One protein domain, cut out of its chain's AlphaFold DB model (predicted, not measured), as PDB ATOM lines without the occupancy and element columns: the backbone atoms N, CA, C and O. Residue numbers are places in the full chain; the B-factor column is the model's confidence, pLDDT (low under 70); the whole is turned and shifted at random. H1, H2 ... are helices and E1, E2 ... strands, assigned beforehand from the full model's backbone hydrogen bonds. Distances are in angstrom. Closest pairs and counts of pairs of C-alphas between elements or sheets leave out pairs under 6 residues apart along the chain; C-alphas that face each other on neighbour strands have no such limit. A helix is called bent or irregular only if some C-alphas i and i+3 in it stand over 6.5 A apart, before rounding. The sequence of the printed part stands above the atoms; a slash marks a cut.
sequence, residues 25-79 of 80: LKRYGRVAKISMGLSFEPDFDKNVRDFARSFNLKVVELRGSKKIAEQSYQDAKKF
ATOM      1  N   LEU A  25      50.555  35.856  94.825       66.44
ATOM      2  CA  LEU A  25      51.562  35.030  95.477       66.44
ATOM      3  C   LEU A  25      52.720  35.848  96.043       66.44
ATOM      4  O   LEU A  25      53.127  35.609  97.174       66.44
ATOM      5  N   LYS A  26      53.157  36.888  95.325       66.19
ATOM      6  CA  LYS A  26      54.119  37.881  95.833       66.19
ATOM      7  C   LYS A  26      53.608  38.692  97.036       66.19
ATOM      8  O   LYS A  26      54.412  39.348  97.692       66.19
ATOM      9  N   ARG A  27      52.295  38.704  97.325       68.56
ATOM     10  CA  ARG A  27      51.734  39.328  98.543       68.56
ATOM     11  C   ARG A  27      51.806  38.411  99.757       68.56
ATOM     12  O   ARG A  27      51.755  38.907 100.882       68.56
ATOM     13  N   TYR A  28      51.914  37.098  99.567       70.62
ATOM     14  CA  TYR A  28      52.193  36.206 100.684       70.62
ATOM     15  C   TYR A  28      53.651  36.381 101.107       70.62
ATOM     16  O   TYR A  28      54.539  36.534 100.282       70.62
ATOM     17  N   GLY A  29      53.911  36.377 102.414       77.00
ATOM     18  CA  GLY A  29      55.279  36.491 102.934       77.00
ATOM     19  C   GLY A  29      55.933  35.144 103.235       77.00
ATOM     20  O   GLY A  29      57.110  35.098 103.599       77.00
ATOM     21  N   ARG A  30      55.167  34.045 103.198       82.56
ATOM     22  CA  ARG A  30      55.570  32.762 103.783       82.56
ATOM     23  C   ARG A  30      55.040  31.569 102.994       82.56
ATOM     24  O   ARG A  30      53.909  31.597 102.525       82.56
ATOM     25  N   VAL A  31      55.836  30.504 102.942       82.88
ATOM     26  CA  VAL A  31      55.420  29.166 102.501       82.88
ATOM     27  C   VAL A  31      55.646  28.176 103.639       82.88
ATOM     28  O   VAL A  31      56.715  28.166 104.247       82.88
ATOM     29  N   ALA A  32      54.638  27.366 103.961       83.75
ATOM     30  CA  ALA A  32      54.736  26.371 105.022       83.75
ATOM     31  C   ALA A  32      55.181  25.013 104.455       83.75
ATOM     32  O   ALA A  32      54.506  24.446 103.599       83.75
ATOM     33  N   LYS A  33      56.296  24.477 104.959       85.56
ATOM     34  CA  LYS A  33      56.723  23.088 104.751       85.56
ATOM     35  C   LYS A  33      56.278  22.271 105.960       85.56
ATOM     36  O   LYS A  33      56.694  22.570 107.073       85.56
ATOM     37  N   ILE A  34      55.450  21.248 105.757       82.75
ATOM     38  CA  ILE A  34      54.994  20.371 106.843       82.75
ATOM     39  C   ILE A  34      55.875  19.122 106.888       82.75
ATOM     40  O   ILE A  34      55.816  18.278 105.996       82.75
ATOM     41  N   SER A  35      56.668  18.986 107.944       78.12
ATOM     42  CA  SER A  35      57.550  17.840 108.158       78.12
ATOM     43  C   SER A  35      56.822  16.755 108.942       78.12
ATOM     44  O   SER A  35      56.496  16.937 110.114       78.12
ATOM     45  N   MET A  36      56.556  15.622 108.289       75.69
ATOM     46  CA  MET A  36      55.838  14.478 108.874       75.69
ATOM     47  C   MET A  36      56.767  13.348 109.353       75.69
ATOM     48  O   MET A  36      56.283  12.317 109.807       75.69
ATOM     49  N   GLY A  37      58.092  13.525 109.251       71.75
ATOM     50  CA  GLY A  37      59.068  12.462 109.528       71.75
ATOM     51  C   GLY A  37      59.095  11.358 108.465       71.75
ATOM     52  O   GLY A  37      59.604  10.274 108.723       71.75
ATOM     53  N   LEU A  38      58.526  11.628 107.288       74.62
ATOM     54  CA  LEU A  38      58.554  10.750 106.122       74.62
ATOM     55  C   LEU A  38      59.710  11.156 105.201       74.62
ATOM     56  O   LEU A  38      60.052  12.338 105.121       74.62
ATOM     57  N   SER A  39      60.289  10.188 104.493       71.31
ATOM     58  CA  SER A  39      61.221  10.465 103.402       71.31
ATOM     59  C   SER A  39      60.452  11.051 102.219       71.31
ATOM     60  O   SER A  39      59.545  10.404 101.693       71.31
ATOM     61  N   PHE A  40      60.807  12.266 101.811       74.81
ATOM     62  CA  PHE A  40      60.300  12.873 100.582       74.81
ATOM     63  C   PHE A  40      61.174  12.481  99.387       74.81
ATOM     64  O   PHE A  40      62.259  11.923  99.556       74.81
ATOM     65  N   GLU A  41      60.706  12.799  98.179       79.88
ATOM     66  CA  GLU A  41      61.529  12.692  96.976       79.88
ATOM     67  C   GLU A  41      62.842  13.478  97.135       79.88
ATOM     68  O   GLU A  41      62.832  14.551  97.752       79.88
ATOM     69  N   PRO A  42      63.962  12.998  96.559       78.56
ATOM     70  CA  PRO A  42      65.276  13.625  96.719       78.56
ATOM     71  C   PRO A  42      65.300  15.125  96.381       78.56
ATOM     72  O   PRO A  42      66.003  15.902  97.028       78.56
ATOM     73  N   ASP A  43      64.492  15.548  95.406       83.81
ATOM     74  CA  ASP A  43      64.429  16.932  94.932       83.81
ATOM     75  C   ASP A  43      63.386  17.800  95.651       83.81
ATOM     76  O   ASP A  43      63.303  19.004  95.394       83.81
ATOM     77  N   PHE A  44      62.609  17.250  96.587       83.25
ATOM     78  CA  PHE A  44      61.525  17.977  97.252       83.25
ATOM     79  C   PHE A  44      62.011  19.270  97.923       83.25
ATOM     80  O   PHE A  44      61.463  20.350  97.697       83.25
ATOM     81  N   ASP A  45      63.097  19.189  98.695       84.50
ATOM     82  CA  ASP A  45      63.665  20.347  99.392       84.50
ATOM     83  C   ASP A  45      64.265  21.386  98.445       84.50
ATOM     84  O   ASP A  45      64.295  22.586  98.738       84.50
ATOM     85  N   LYS A  46      64.770  20.945  97.294       88.00
ATOM     86  CA  LYS A  46      65.227  21.846  96.237       88.00
ATOM     87  C   LYS A  46      64.033  22.569  95.609       88.00
ATOM     88  O   LYS A  46      64.061  23.793  95.512       88.00
ATOM     89  N   ASN A  47      62.954  21.851  95.304       85.38
ATOM     90  CA  ASN A  47      61.743  22.410  94.704       85.38
ATOM     91  C   ASN A  47      61.045  23.428  95.619       85.38
ATOM     92  O   ASN A  47      60.675  24.507  95.155       85.38
ATOM     93  N   VAL A  48      60.955  23.151  96.927       85.00
ATOM     94  CA  VAL A  48      60.426  24.101  97.928       85.00
ATOM     95  C   VAL A  48      61.255  25.388  97.967       85.00
ATOM     96  O   VAL A  48      60.693  26.485  98.012       85.00
ATOM     97  N   ARG A  49      62.589  25.277  97.932       88.38
ATOM     98  CA  ARG A  49      63.490  26.441  97.929       88.38
ATOM     99  C   ARG A  49      63.365  27.260  96.648       88.38
ATOM    100  O   ARG A  49      63.305  28.485  96.723       88.38
ATOM    101  N   ASP A  50      63.294  26.600  95.499       88.44
ATOM    102  CA  ASP A  50      63.131  27.267  94.208       88.44
ATOM    103  C   ASP A  50      61.775  27.976  94.107       88.44
ATOM    104  O   ASP A  50      61.713  29.118  93.647       88.44
ATOM    105  N   PHE A  51      60.702  27.350  94.601       84.69
ATOM    106  CA  PHE A  51      59.384  27.973  94.709       84.69
ATOM    107  C   PHE A  51      59.434  29.225  95.591       84.69
ATOM    108  O   PHE A  51      59.045  30.313  95.166       84.69
ATOM    109  N   ALA A  52      59.986  29.101  96.800       86.69
ATOM    110  CA  ALA A  52      60.101  30.215  97.732       86.69
ATOM    111  C   ALA A  52      60.901  31.383  97.136       86.69
ATOM    112  O   ALA A  52      60.467  32.531  97.221       86.69
ATOM    113  N   ARG A  53      62.020  31.099  96.460       87.19
ATOM    114  CA  ARG A  53      62.832  32.116  95.776       87.19
ATOM    115  C   ARG A  53      62.056  32.808  94.657       87.19
ATOM    116  O   ARG A  53      62.111  34.029  94.555       87.19
ATOM    117  N   SER A  54      61.320  32.044  93.851       84.12
ATOM    118  CA  SER A  54      60.583  32.561  92.686       84.12
ATOM    119  C   SER A  54      59.511  33.583  93.074       84.12
ATOM    120  O   SER A  54      59.249  34.529  92.331       84.12
ATOM    121  N   PHE A  55      58.927  33.425  94.263       81.12
ATOM    122  CA  PHE A  55      57.866  34.292  94.775       81.12
ATOM    123  C   PHE A  55      58.304  35.178  95.953       81.12
ATOM    124  O   PHE A  55      57.464  35.858  96.535       81.12
ATOM    125  N   ASN A  56      59.602  35.214  96.282       83.69
ATOM    126  CA  ASN A  56      60.167  35.948  97.425       83.69
ATOM    127  C   ASN A  56      59.488  35.615  98.775       83.69
ATOM    128  O   ASN A  56      59.170  36.491  99.578       83.69
ATOM    129  N   LEU A  57      59.249  34.326  99.018       84.94
ATOM    130  CA  LEU A  57      58.592  33.805 100.217       84.94
ATOM    131  C   LEU A  57      59.620  33.317 101.237       84.94
ATOM    132  O   LEU A  57      60.626  32.697 100.891       84.94
ATOM    133  N   LYS A  58      59.320  33.488 102.525       87.88
ATOM    134  CA  LYS A  58      60.065  32.833 103.604       87.88
ATOM    135  C   LYS A  58      59.544  31.413 103.823       87.88
ATOM    136  O   LYS A  58      58.367  31.229 104.129       87.88
ATOM    137  N   VAL A  59      60.416  30.410 103.739       87.62
ATOM    138  CA  VAL A  59      60.060  29.039 104.137       87.62
ATOM    139  C   VAL A  59      59.908  28.976 105.658       87.62
ATOM    140  O   VAL A  59      60.777  29.438 106.398       87.62
ATOM    141  N   VAL A  60      58.797  28.416 106.121       88.50
ATOM    142  CA  VAL A  60      58.517  28.136 107.532       88.50
ATOM    143  C   VAL A  60      58.274  26.646 107.667       88.50
ATOM    144  O   VAL A  60      57.440  26.093 106.954       88.50
ATOM    145  N   GLU A  61      58.990  25.992 108.569       85.06
ATOM    146  CA  GLU A  61      58.818  24.565 108.806       85.06
ATOM    147  C   GLU A  61      57.830  24.339 109.951       85.06
ATOM    148  O   GLU A  61      57.967  24.903 111.036       85.06
ATOM    149  N   LEU A  62      56.811  23.529 109.690       83.56
ATOM    150  CA  LEU A  62      55.801  23.125 110.652       83.56
ATOM    151  C   LEU A  62      55.946  21.631 110.894       83.56
ATOM    152  O   LEU A  62      56.019  20.839 109.956       83.56
ATOM    153  N   ARG A  63      55.955  21.221 112.159       80.88
ATOM    154  CA  ARG A  63      55.963  19.801 112.495       80.88
ATOM    155  C   ARG A  63      54.552  19.246 112.322       80.88
ATOM    156  O   ARG A  63      53.642  19.599 113.067       80.88
ATOM    157  N   GLY A  64      54.377  18.391 111.322       75.50
ATOM    158  CA  GLY A  64      53.152  17.628 111.133       75.50
ATOM    159  C   GLY A  64      53.075  16.457 112.107       75.50
ATOM    160  O   GLY A  64      54.081  16.008 112.656       75.50
ATOM    161  N   SER A  65      51.869  15.927 112.301       78.94
ATOM    162  CA  SER A  65      51.661  14.652 112.988       78.94
ATOM    163  C   SER A  65      50.874  13.703 112.093       78.94
ATOM    164  O   SER A  65      50.025  14.141 111.312       78.94
ATOM    165  N   LYS A  66      51.111  12.395 112.252       76.62
ATOM    166  CA  LYS A  66      50.360  11.350 111.541       76.62
ATOM    167  C   LYS A  66      48.848  11.495 111.745       76.62
ATOM    168  O   LYS A  66      48.090  11.285 110.811       76.62
ATOM    169  N   LYS A  67      48.422  11.928 112.939       79.69
ATOM    170  CA  LYS A  67      47.011  12.172 113.272       79.69
ATOM    171  C   LYS A  67      46.368  13.217 112.355       79.69
ATOM    172  O   LYS A  67      45.252  13.008 111.903       79.69
ATOM    173  N   ILE A  68      47.065  14.323 112.086       77.69
ATOM    174  CA  ILE A  68      46.544  15.392 111.220       77.69
ATOM    175  C   ILE A  68      46.463  14.903 109.772       77.69
ATOM    176  O   ILE A  68      45.438  15.097 109.131       77.69
ATOM    177  N   ALA A  69      47.504  14.223 109.280       77.56
ATOM    178  CA  ALA A  69      47.513  13.678 107.923       77.56
ATOM    179  C   ALA A  69      46.393  12.645 107.701       77.56
ATOM    180  O   ALA A  69      45.678  12.722 106.704       77.56
ATOM    181  N   GLU A  70      46.207  11.727 108.655       80.38
ATOM    182  CA  GLU A  70      45.138  10.725 108.620       80.38
ATOM    183  C   GLU A  70      43.759  11.389 108.613       80.38
ATOM    184  O   GLU A  70      42.936  11.095 107.751       80.38
ATOM    185  N   GLN A  71      43.521  12.341 109.521       82.81
ATOM    186  CA  GLN A  71      42.249  13.055 109.592       82.81
ATOM    187  C   GLN A  71      41.944  13.792 108.281       82.81
ATOM    188  O   GLN A  71      40.847  13.653 107.747       82.81
ATOM    189  N   SER A  72      42.921  14.509 107.717       77.19
ATOM    190  CA  SER A  72      42.760  15.196 106.430       77.19
ATOM    191  C   SER A  72      42.439  14.235 105.284       77.19
ATOM    192  O   SER A  72      41.607  14.559 104.442       77.19
ATOM    193  N   TYR A  73      43.061  13.053 105.251       81.81
ATOM    194  CA  TYR A  73      42.767  12.035 104.242       81.81
ATOM    195  C   TYR A  73      41.348  11.467 104.387       81.81
ATOM    196  O   TYR A  73      40.620  11.359 103.398       81.81
ATOM    197  N   GLN A  74      40.933  11.144 105.615       88.88
ATOM    198  CA  GLN A  74      39.583  10.646 105.888       88.88
ATOM    199  C   GLN A  74      38.512  11.691 105.575       88.88
ATOM    200  O   GLN A  74      37.454  11.342 105.061       88.88
ATOM    201  N   ASP A  75      38.772  12.967 105.853       83.19
ATOM    202  CA  ASP A  75      37.832  14.040 105.535       83.19
ATOM    203  C   ASP A  75      37.753  14.298 104.029       83.19
ATOM    204  O   ASP A  75      36.651  14.443 103.513       83.19
ATOM    205  N   ALA A  76      38.874  14.251 103.299       82.19
ATOM    206  CA  ALA A  76      38.867  14.347 101.836       82.19
ATOM    207  C   ALA A  76      38.052  13.217 101.181       82.19
ATOM    208  O   ALA A  76      37.319  13.462 100.233       82.19
ATOM    209  N   LYS A  77      38.115  11.995 101.728       84.38
ATOM    210  CA  LYS A  77      37.300  10.854 101.273       84.38
ATOM    211  C   LYS A  77      35.791  11.036 101.454       84.38
ATOM    212  O   LYS A  77      35.029  10.328 100.804       84.38
ATOM    213  N   LYS A  78      35.351  11.916 102.357       84.31
ATOM    214  CA  LYS A  78      33.922  12.152 102.622       84.31
ATOM    215  C   LYS A  78      33.268  13.085 101.602       84.31
ATOM    216  O   LYS A  78      32.046  13.207 101.626       84.31
ATOM    217  N   PHE A  79      34.045  13.731 100.735       65.19
ATOM    218  CA  PHE A  79      33.526  14.582  99.671       65.19
ATOM    219  C   PHE A  79      33.630  13.840  98.325       65.19
ATOM    220  O   PHE A  79      34.751  13.514  97.928       65.19
TER     221      PHE A  79
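This is residues 25 to 79 of the 80 residues of a protein of uncultured archaeon (UniProt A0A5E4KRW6). Two parallel strands side by side, E1 and E2, make a narrow wall; helix H1 packs over one face of it and runs back along it, so that strand, helix and strand form one right-handed loop. A second helix, H2, follows the far end of E2 and reaches away from this unit as an arm, its residues 70 to 76 sticking out together with the tail 77 to 79. The printed part has 55 residues, with two named strands and two named helices in the order E1, H1, E2, H2, and the class is mixed, helices and strands. The sheet has the order E1, E2, all parallel. The whole is loose, with a radius of gyration of the C-alphas of 13.5 A, and its C-alphas span 35 by 26 by 17 A, the arm of H2 adding to the length.

After residues 25 to 29, the strand E1, residues 30 to 35, is the first named element of the printed part. Its neighbour is the strand E2, residues 58 to 63, and the two are parallel, with 29 degrees between their N-to-C directions. The C-alphas of Arg 30 and Lys 58 face each other at 4.5 A, and at the other end those of Ser 35 and Arg 63 at 5.0 A. Across this pair N 31 and O 58 are within hydrogen-bond range at 2.9 A, and N 62 and O 33 at 2.8 A. Between the strands along the chain stands the helix H1, residues 44 to 54. E1, H1 and E2 form a strand-helix-strand unit, two parallel neighbour strands with a helix between them, and its crossover is right-handed. The closest C-alphas of E1 and H1 are those of Val 31 and Ala 52, 6.8 A apart, and the two elements have 3 pairs of C-alphas within 8 A. The closest C-alphas of H1 and E2 are those of Ala 52 and Lys 58, 6.4 A apart, with 4 pairs within 8 A. The last named element is the helix H2, residues 66 to 76. H2 is apart from E1, and it is apart from H1. In H1 and H2 every O i to N i+4 pair is within hydrogen-bond range.

E1 begins with C-alpha 30 at (55.570, 32.762, 103.783) and, over residues 30 to 35, is 15.7 A long from first to last C-alpha. H1, residues 44 to 54, is 15.3 A long from first to last C-alpha, and C-alpha 44 stands at (61.525, 17.977, 97.252). E2, residues 58 to 63, is 16.3 A long. H2, residues 66 to 76, is 15.3 A long and ends with C-alpha 76 at (38.867, 14.347, 101.836). Neither helix is bent.

The two C-alphas farthest apart are those of Asn 56 and Lys 78, at 35.8 A, and the first and last printed C-alphas, those of Leu 25 and Phe 79, are 27.6 A apart. Residues 39 to 44 stand free, of which 44 belongs to H1. Residues 70 to 79 also stand free, of which 70 to 76 belong to H2. Without these stretches the body has 39 residues, spanning 32 by 20 by 11 A, with a radius of gyration of 11.4 A. The link from E1 to H1 has 8 residues and is short. The links from H1 to E2, 3 residues, and from E2 to H2, 2 residues, are tight; no link is long. The printed part has no cut. The mean pLDDT of the printed part is 80.7, and the model's confidence is low, under 70, at residues 25 to 27 and at residue 79.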